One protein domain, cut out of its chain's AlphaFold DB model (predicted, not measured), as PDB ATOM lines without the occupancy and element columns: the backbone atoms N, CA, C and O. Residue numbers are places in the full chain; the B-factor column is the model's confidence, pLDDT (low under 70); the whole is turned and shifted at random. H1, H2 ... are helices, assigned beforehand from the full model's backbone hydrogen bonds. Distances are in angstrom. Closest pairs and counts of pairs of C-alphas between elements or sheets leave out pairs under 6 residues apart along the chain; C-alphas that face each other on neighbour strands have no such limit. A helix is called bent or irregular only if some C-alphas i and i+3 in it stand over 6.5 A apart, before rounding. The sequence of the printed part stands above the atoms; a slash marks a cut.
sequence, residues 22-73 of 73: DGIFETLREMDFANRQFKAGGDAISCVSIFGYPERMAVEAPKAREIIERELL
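Overview. This is residues 22 to 73 of the 73 residues of an uncharacterized protein of Lachnospiraceae bacterium (UniProt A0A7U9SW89). One long helix, H2, has a long stretch without named elements running beside it, and a short helix, H1, packs on H2's last turn. Residues 37 to 42 stick out at one end, and residues 51 to 59, of which 54 to 59 belong to H2, at the other. The printed part has 52 residues with two named helices, H1 then H2, and no named strand: all helix. It is loose, with a radius of gyration of the C-alphas of 13.2 A, and elongated, 39 by 23 by 16 A.

Arrangement. Look first at H2, residues 54 to 72: it has a kink of 35 degrees near residue 61 and is irregular, C-alphas 55 and 58 being 7.2 A apart. H1, residues 22 to 30, touches it at residues 71 to 72 alone; the closest C-alphas, of Phe 25 and Glu 71, are 6.4 A apart. They run the same way at a steep tilt of 37 degrees, only just past shallow. Every O i to N i+4 pair is within hydrogen-bond range in H1, 12 of 15 in H2.

Along the chain. Find C-alpha 54 at (-25.720, 12.864, -47.569); from there H2 runs 25.9 A to C-alpha 72. H1 starts at C-alpha 22, (-15.943, -5.977, -60.950), and spans 12.4 A.

Size, cuts and confidence. The farthest C-alphas, of Lys 39 and Glu 55, are 39.4 A apart. The link from H1 to H2, 23 residues, is long. The printed part has no cut; residue 41 is under pLDDT 70.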
ATOM      1  N   ASP A  22     -15.997  -4.534 -60.709       93.50
ATOM      2  CA  ASP A  22     -15.943  -5.977 -60.950       93.50
ATOM      3  C   ASP A  22     -14.494  -6.434 -61.175       93.50
ATOM      4  O   ASP A  22     -14.030  -7.355 -60.498       93.50
ATOM      5  N   GLY A  23     -13.746  -5.730 -62.033       94.75
ATOM      6  CA  GLY A  23     -12.322  -5.985 -62.265       94.75
ATOM      7  C   GLY A  23     -11.448  -5.728 -61.030       94.75
ATOM      8  O   GLY A  23     -10.499  -6.476 -60.764       94.75
ATOM      9  N   ILE A  24     -11.779  -4.715 -60.217       93.38
ATOM     10  CA  ILE A  24     -11.103  -4.475 -58.930       93.38
ATOM     11  C   ILE A  24     -11.307  -5.667 -57.990       93.38
ATOM     12  O   ILE A  24     -10.332  -6.188 -57.446       93.38
ATOM     13  N   PHE A  25     -12.547  -6.121 -57.794       94.81
ATOM     14  CA  PHE A  25     -12.834  -7.238 -56.897       94.81
ATOM     15  C   PHE A  25     -12.259  -8.563 -57.411       94.81
ATOM     16  O   PHE A  25     -11.745  -9.341 -56.608       94.81
ATOM     17  N   GLU A  26     -12.268  -8.803 -58.725       96.69
ATOM     18  CA  GLU A  26     -11.579  -9.946 -59.339       96.69
ATOM     19  C   GLU A  26     -10.089  -9.944 -58.989       96.69
ATOM     20  O   GLU A  26      -9.590 -10.914 -58.417       96.69
ATOM     21  N   THR A  27      -9.411  -8.815 -59.202       95.81
ATOM     22  CA  THR A  27      -7.987  -8.668 -58.873       95.81
ATOM     23  C   THR A  27      -7.722  -8.893 -57.379       95.81
ATOM     24  O   THR A  27      -6.765  -9.573 -57.003       95.81
ATOM     25  N   LEU A  28      -8.564  -8.350 -56.493       94.44
ATOM     26  CA  LEU A  28      -8.408  -8.523 -55.045       94.44
ATOM     27  C   LEU A  28      -8.569  -9.988 -54.616       94.44
ATOM     28  O   LEU A  28      -7.811 -10.452 -53.758       94.44
ATOM     29  N   ARG A  29      -9.501 -10.731 -55.227       94.00
ATOM     30  CA  ARG A  29      -9.649 -12.177 -55.003       94.00
ATOM     31  C   ARG A  29      -8.429 -12.954 -55.484       94.00
ATOM     32  O   ARG A  29      -7.924 -13.791 -54.742       94.00
ATOM     33  N   GLU A  30      -7.918 -12.663 -56.680       95.25
ATOM     34  CA  GLU A  30      -6.712 -13.314 -57.218       95.25
ATOM     35  C   GLU A  30      -5.477 -13.093 -56.334       95.25
ATOM     36  O   GLU A  30      -4.613 -13.961 -56.211       95.25
ATOM     37  N   MET A  31      -5.400 -11.930 -55.687       92.31
ATOM     38  CA  MET A  31      -4.328 -11.585 -54.756       92.31
ATOM     39  C   MET A  31      -4.451 -12.248 -53.377       92.31
ATOM     40  O   MET A  31      -3.567 -12.007 -52.542       92.31
ATOM     41  N   ASP A  32      -5.524 -13.012 -53.138       91.75
ATOM     42  CA  ASP A  32      -5.951 -13.516 -51.828       91.75
ATOM     43  C   ASP A  32      -5.954 -12.396 -50.776       91.75
ATOM     44  O   ASP A  32      -5.453 -12.543 -49.661       91.75
ATOM     45  N   PHE A  33      -6.442 -11.214 -51.181       91.69
ATOM     46  CA  PHE A  33      -6.303  -9.978 -50.415       91.69
ATOM     47  C   PHE A  33      -6.787 -10.151 -48.975       91.69
ATOM     48  O   PHE A  33      -6.041  -9.829 -48.059       91.69
ATOM     49  N   ALA A  34      -7.976 -10.719 -48.775       90.31
ATOM     50  CA  ALA A  34      -8.598 -10.869 -47.461       90.31
ATOM     51  C   ALA A  34      -7.753 -11.668 -46.453       90.31
ATOM     52  O   ALA A  34      -7.769 -11.365 -45.263       90.31
ATOM     53  N   ASN A  35      -6.971 -12.646 -46.923       90.19
ATOM     54  CA  ASN A  35      -6.120 -13.483 -46.072       90.19
ATOM     55  C   ASN A  35      -4.653 -13.024 -46.061       90.19
ATOM     56  O   ASN A  35      -3.796 -13.621 -45.399       90.19
ATOM     57  N   ARG A  36      -4.332 -11.959 -46.801       87.88
ATOM     58  CA  ARG A  36      -2.963 -11.505 -47.001       87.88
ATOM     59  C   ARG A  36      -2.465 -10.684 -45.819       87.88
ATOM     60  O   ARG A  36      -3.050  -9.676 -45.440       87.88
ATOM     61  N   GLN A  37      -1.291 -11.059 -45.320       85.44
ATOM     62  CA  GLN A  37      -0.512 -10.247 -44.389       85.44
ATOM     63  C   GLN A  37       0.471  -9.369 -45.166       85.44
ATOM     64  O   GLN A  37       1.263  -9.863 -45.981       85.44
ATOM     65  N   PHE A  38       0.443  -8.059 -44.928       82.00
ATOM     66  CA  PHE A  38       1.328  -7.124 -45.624       82.00
ATOM     67  C   PHE A  38       2.661  -6.949 -44.895       82.00
ATOM     68  O   PHE A  38       2.745  -7.006 -43.672       82.00
ATOM     69  N   LYS A  39       3.738  -6.691 -45.654       78.12
ATOM     70  CA  LYS A  39       5.108  -6.563 -45.112       78.12
ATOM     71  C   LYS A  39       5.273  -5.440 -44.082       78.12
ATOM     72  O   LYS A  39       6.201  -5.499 -43.285       78.12
ATOM     73  N   ALA A  40       4.402  -4.431 -44.111       77.94
ATOM     74  CA  ALA A  40       4.375  -3.354 -43.124       77.94
ATOM     75  C   ALA A  40       3.765  -3.784 -41.770       77.94
ATOM     76  O   ALA A  40       3.755  -2.989 -40.837       77.94
ATOM     77  N   GLY A  41       3.305  -5.039 -41.665       69.50
ATOM     78  CA  GLY A  41       2.554  -5.572 -40.535       69.50
ATOM     79  C   GLY A  41       1.073  -5.213 -40.645       69.50
ATOM     80  O   GLY A  41       0.735  -4.058 -40.890       69.50
ATOM     81  N   GLY A  42       0.200  -6.202 -40.459       78.88
ATOM     82  CA  GLY A  42      -1.246  -6.001 -40.375       78.88
ATOM     83  C   GLY A  42      -2.052  -6.719 -41.453       78.88
ATOM     84  O   GLY A  42      -1.540  -7.095 -42.515       78.88
ATOM     85  N   ASP A  43      -3.332  -6.879 -41.126       84.81
ATOM     86  CA  ASP A  43      -4.352  -7.474 -41.978       84.81
ATOM     87  C   ASP A  43      -4.675  -6.577 -43.178       84.81
ATOM     88  O   ASP A  43      -4.466  -5.358 -43.170       84.81
ATOM     89  N   ALA A  44      -5.239  -7.185 -44.215       86.00
ATOM     90  CA  ALA A  44      -5.934  -6.460 -45.263       86.00
ATOM     91  C   ALA A  44      -7.114  -5.659 -44.699       86.00
ATOM     92  O   ALA A  44      -7.993  -6.203 -44.035       86.00
ATOM     93  N   ILE A  45      -7.166  -4.364 -45.019       86.69
ATOM     94  CA  ILE A  45      -8.279  -3.480 -44.657       86.69
ATOM     95  C   ILE A  45      -8.880  -2.904 -45.938       86.69
ATOM     96  O   ILE A  45      -8.182  -2.261 -46.721       86.69
ATOM     97  N   SER A  46     -10.185  -3.107 -46.123       86.56
ATOM     98  CA  SER A  46     -10.986  -2.427 -47.144       86.56
ATOM     99  C   SER A  46     -11.815  -1.319 -46.496       86.56
ATOM    100  O   SER A  46     -12.397  -1.506 -45.427       86.56
ATOM    101  N   CYS A  47     -11.852  -0.145 -47.124       86.50
ATOM    102  CA  CYS A  47     -12.569   1.032 -46.645       86.50
ATOM    103  C   CYS A  47     -13.307   1.681 -47.809       86.50
ATOM    104  O   CYS A  47     -12.765   1.807 -48.907       86.50
ATOM    105  N   VAL A  48     -14.525   2.147 -47.543       84.88
ATOM    106  CA  VAL A  48     -15.314   2.929 -48.488       84.88
ATOM    107  C   VAL A  48     -15.730   4.209 -47.803       84.88
ATOM    108  O   VAL A  48     -16.292   4.197 -46.710       84.88
ATOM    109  N   SER A  49     -15.437   5.324 -48.458       84.00
ATOM    110  CA  SER A  49     -15.819   6.647 -47.990       84.00
ATOM    111  C   SER A  49     -16.762   7.269 -49.008       84.00
ATOM    112  O   SER A  49     -16.359   7.612 -50.117       84.00
ATOM    113  N   ILE A  50     -18.033   7.379 -48.635       82.62
ATOM    114  CA  ILE A  50     -19.073   7.958 -49.485       82.62
ATOM    115  C   ILE A  50     -19.104   9.463 -49.220       82.62
ATOM    116  O   ILE A  50     -19.256   9.899 -48.080       82.62
ATOM    117  N   PHE A  51     -18.952  10.268 -50.270       80.94
ATOM    118  CA  PHE A  51     -18.914  11.728 -50.182       80.94
ATOM    119  C   PHE A  51     -19.867  12.358 -51.202       80.94
ATOM    120  O   PHE A  51     -20.155  11.768 -52.235       80.94
ATOM    121  N   GLY A  52     -20.342  13.574 -50.921       81.25
ATOM    122  CA  GLY A  52     -21.086  14.400 -51.883       81.25
ATOM    123  C   GLY A  52     -22.615  14.291 -51.843       81.25
ATOM    124  O   GLY A  52     -23.266  15.246 -52.251       81.25
ATOM    125  N   TYR A  53     -23.186  13.209 -51.295       83.56
ATOM    126  CA  TYR A  53     -24.644  12.969 -51.292       83.56
ATOM    127  C   TYR A  53     -25.154  12.440 -49.936       83.56
ATOM    128  O   TYR A  53     -25.413  11.238 -49.794       83.56
ATOM    129  N   PRO A  54     -25.277  13.293 -48.900       88.31
ATOM    130  CA  PRO A  54     -25.720  12.864 -47.569       88.31
ATOM    131  C   PRO A  54     -27.120  12.234 -47.574       88.31
ATOM    132  O   PRO A  54     -27.383  11.313 -46.803       88.31
ATOM    133  N   GLU A  55     -28.005  12.671 -48.468       92.69
ATOM    134  CA  GLU A  55     -29.362  12.149 -48.623       92.69
ATOM    135  C   GLU A  55     -29.406  10.691 -49.099       92.69
ATOM    136  O   GLU A  55     -30.396  10.000 -48.865       92.69
ATOM    137  N   ARG A  56     -28.328  10.199 -49.725       90.19
ATOM    138  CA  ARG A  56     -28.210   8.811 -50.202       90.19
ATOM    139  C   ARG A  56     -27.498   7.891 -49.211       90.19
ATOM    140  O   ARG A  56     -27.531   6.675 -49.372       90.19
ATOM    141  N   MET A  57     -26.887   8.445 -48.162       91.31
ATOM    142  CA  MET A  57     -26.017   7.704 -47.241       91.31
ATOM    143  C   MET A  57     -26.719   6.512 -46.580       91.31
ATOM    144  O   MET A  57     -26.124   5.448 -46.437       91.31
ATOM    145  N   ALA A  58     -27.995   6.669 -46.218       94.00
ATOM    146  CA  ALA A  58     -28.778   5.617 -45.571       94.00
ATOM    147  C   ALA A  58     -28.984   4.370 -46.452       94.00
ATOM    148  O   ALA A  58     -29.302   3.310 -45.923       94.00
ATOM    149  N   VAL A  59     -28.804   4.495 -47.770       94.25
ATOM    150  CA  VAL A  59     -28.937   3.400 -48.741       94.25
ATOM    151  C   VAL A  59     -27.566   2.947 -49.229       94.25
ATOM    152  O   VAL A  59     -27.258   1.759 -49.208       94.25
ATOM    153  N   GLU A  60     -26.708   3.887 -49.623       93.50
ATOM    154  CA  GLU A  60     -25.441   3.543 -50.268       93.50
ATOM    155  C   GLU A  60     -24.394   3.028 -49.281       93.50
ATOM    156  O   GLU A  60     -23.608   2.157 -49.643       93.50
ATOM    157  N   ALA A  61     -24.394   3.484 -48.022       91.81
ATOM    158  CA  ALA A  61     -23.476   2.960 -47.008       91.81
ATOM    159  C   ALA A  61     -23.726   1.477 -46.671       91.81
ATOM    160  O   ALA A  61     -22.766   0.702 -46.718       91.81
ATOM    161  N   PRO A  62     -24.962   1.030 -46.357       94.81
ATOM    162  CA  PRO A  62     -25.205  -0.392 -46.132       94.81
ATOM    163  C   PRO A  62     -24.990  -1.225 -47.401       94.81
ATOM    164  O   PRO A  62     -24.355  -2.271 -47.320       94.81
ATOM    165  N   LYS A  63     -25.400  -0.738 -48.579       95.12
ATOM    166  CA  LYS A  63     -25.161  -1.438 -49.852       95.12
ATOM    167  C   LYS A  63     -23.666  -1.617 -50.147       95.12
ATOM    168  O   LYS A  63     -23.239  -2.697 -50.539       95.12
ATOM    169  N   ALA A  64     -22.859  -0.578 -49.926       92.88
ATOM    170  CA  ALA A  64     -21.403  -0.637 -50.045       92.88
ATOM    171  C   ALA A  64     -20.799  -1.719 -49.144       92.88
ATOM    172  O   ALA A  64     -19.948  -2.492 -49.581       92.88
ATOM    173  N   ARG A  65     -21.263  -1.786 -47.891       93.12
ATOM    174  CA  ARG A  65     -20.853  -2.818 -46.943       93.12
ATOM    175  C   ARG A  65     -21.229  -4.215 -47.440       93.12
ATOM    176  O   ARG A  65     -20.360  -5.073 -47.462       93.12
ATOM    177  N   GLU A  66     -22.472  -4.431 -47.868       95.38
ATOM    178  CA  GLU A  66     -22.939  -5.733 -48.376       95.38
ATOM    179  C   GLU A  66     -22.130  -6.210 -49.591       95.38
ATOM    180  O   GLU A  66     -21.836  -7.397 -49.716       95.38
ATOM    181  N   ILE A  67     -21.746  -5.290 -50.483       94.62
ATOM    182  CA  ILE A  67     -20.859  -5.601 -51.608       94.62
ATOM    183  C   ILE A  67     -19.494  -6.054 -51.082       94.62
ATOM    184  O   ILE A  67     -19.048  -7.135 -51.439       94.62
ATOM    185  N   ILE A  68     -18.850  -5.282 -50.205       93.12
ATOM    186  CA  ILE A  68     -17.535  -5.648 -49.651       93.12
ATOM    187  C   ILE A  68     -17.578  -7.005 -48.943       93.12
ATOM    188  O   ILE A  68     -16.686  -7.820 -49.157       93.12
ATOM    189  N   GLU A  69     -18.599  -7.243 -48.118       92.94
ATOM    190  CA  GLU A  69     -18.766  -8.509 -47.403       92.94
ATOM    191  C   GLU A  69     -18.903  -9.676 -48.384       92.94
ATOM    192  O   GLU A  69     -18.250 -10.688 -48.203       92.94
ATOM    193  N   ARG A  70     -19.682  -9.529 -49.463       94.00
ATOM    194  CA  ARG A  70     -19.836 -10.590 -50.470       94.00
ATOM    195  C   ARG A  70     -18.560 -10.858 -51.269       94.00
ATOM    196  O   ARG A  70     -18.306 -11.995 -51.652       94.00
ATOM    197  N   GLU A  71     -17.821  -9.809 -51.618       93.44
ATOM    198  CA  GLU A  71     -16.689  -9.928 -52.541       93.44
ATOM    199  C   GLU A  71     -15.382 -10.321 -51.832       93.44
ATOM    200  O   GLU A  71     -14.497 -10.879 -52.486       93.44
ATOM    201  N   LEU A  72     -15.244 -10.010 -50.534       89.06
ATOM    202  CA  LEU A  72     -13.980 -10.106 -49.792       89.06
ATOM    203  C   LEU A  72     -14.051 -10.877 -48.458       89.06
ATOM    204  O   LEU A  72     -12.989 -11.055 -47.860       89.06
ATOM    205  N   LEU A  73     -15.219 -11.318 -47.969       80.88
ATOM    206  CA  LEU A  73     -15.363 -12.093 -46.719       80.88
ATOM    207  C   LEU A  73     -16.088 -13.427 -46.950       80.88
ATOM    208  O   LEU A  73     -15.790 -14.370 -46.182       80.88
TER     209      LEU A  73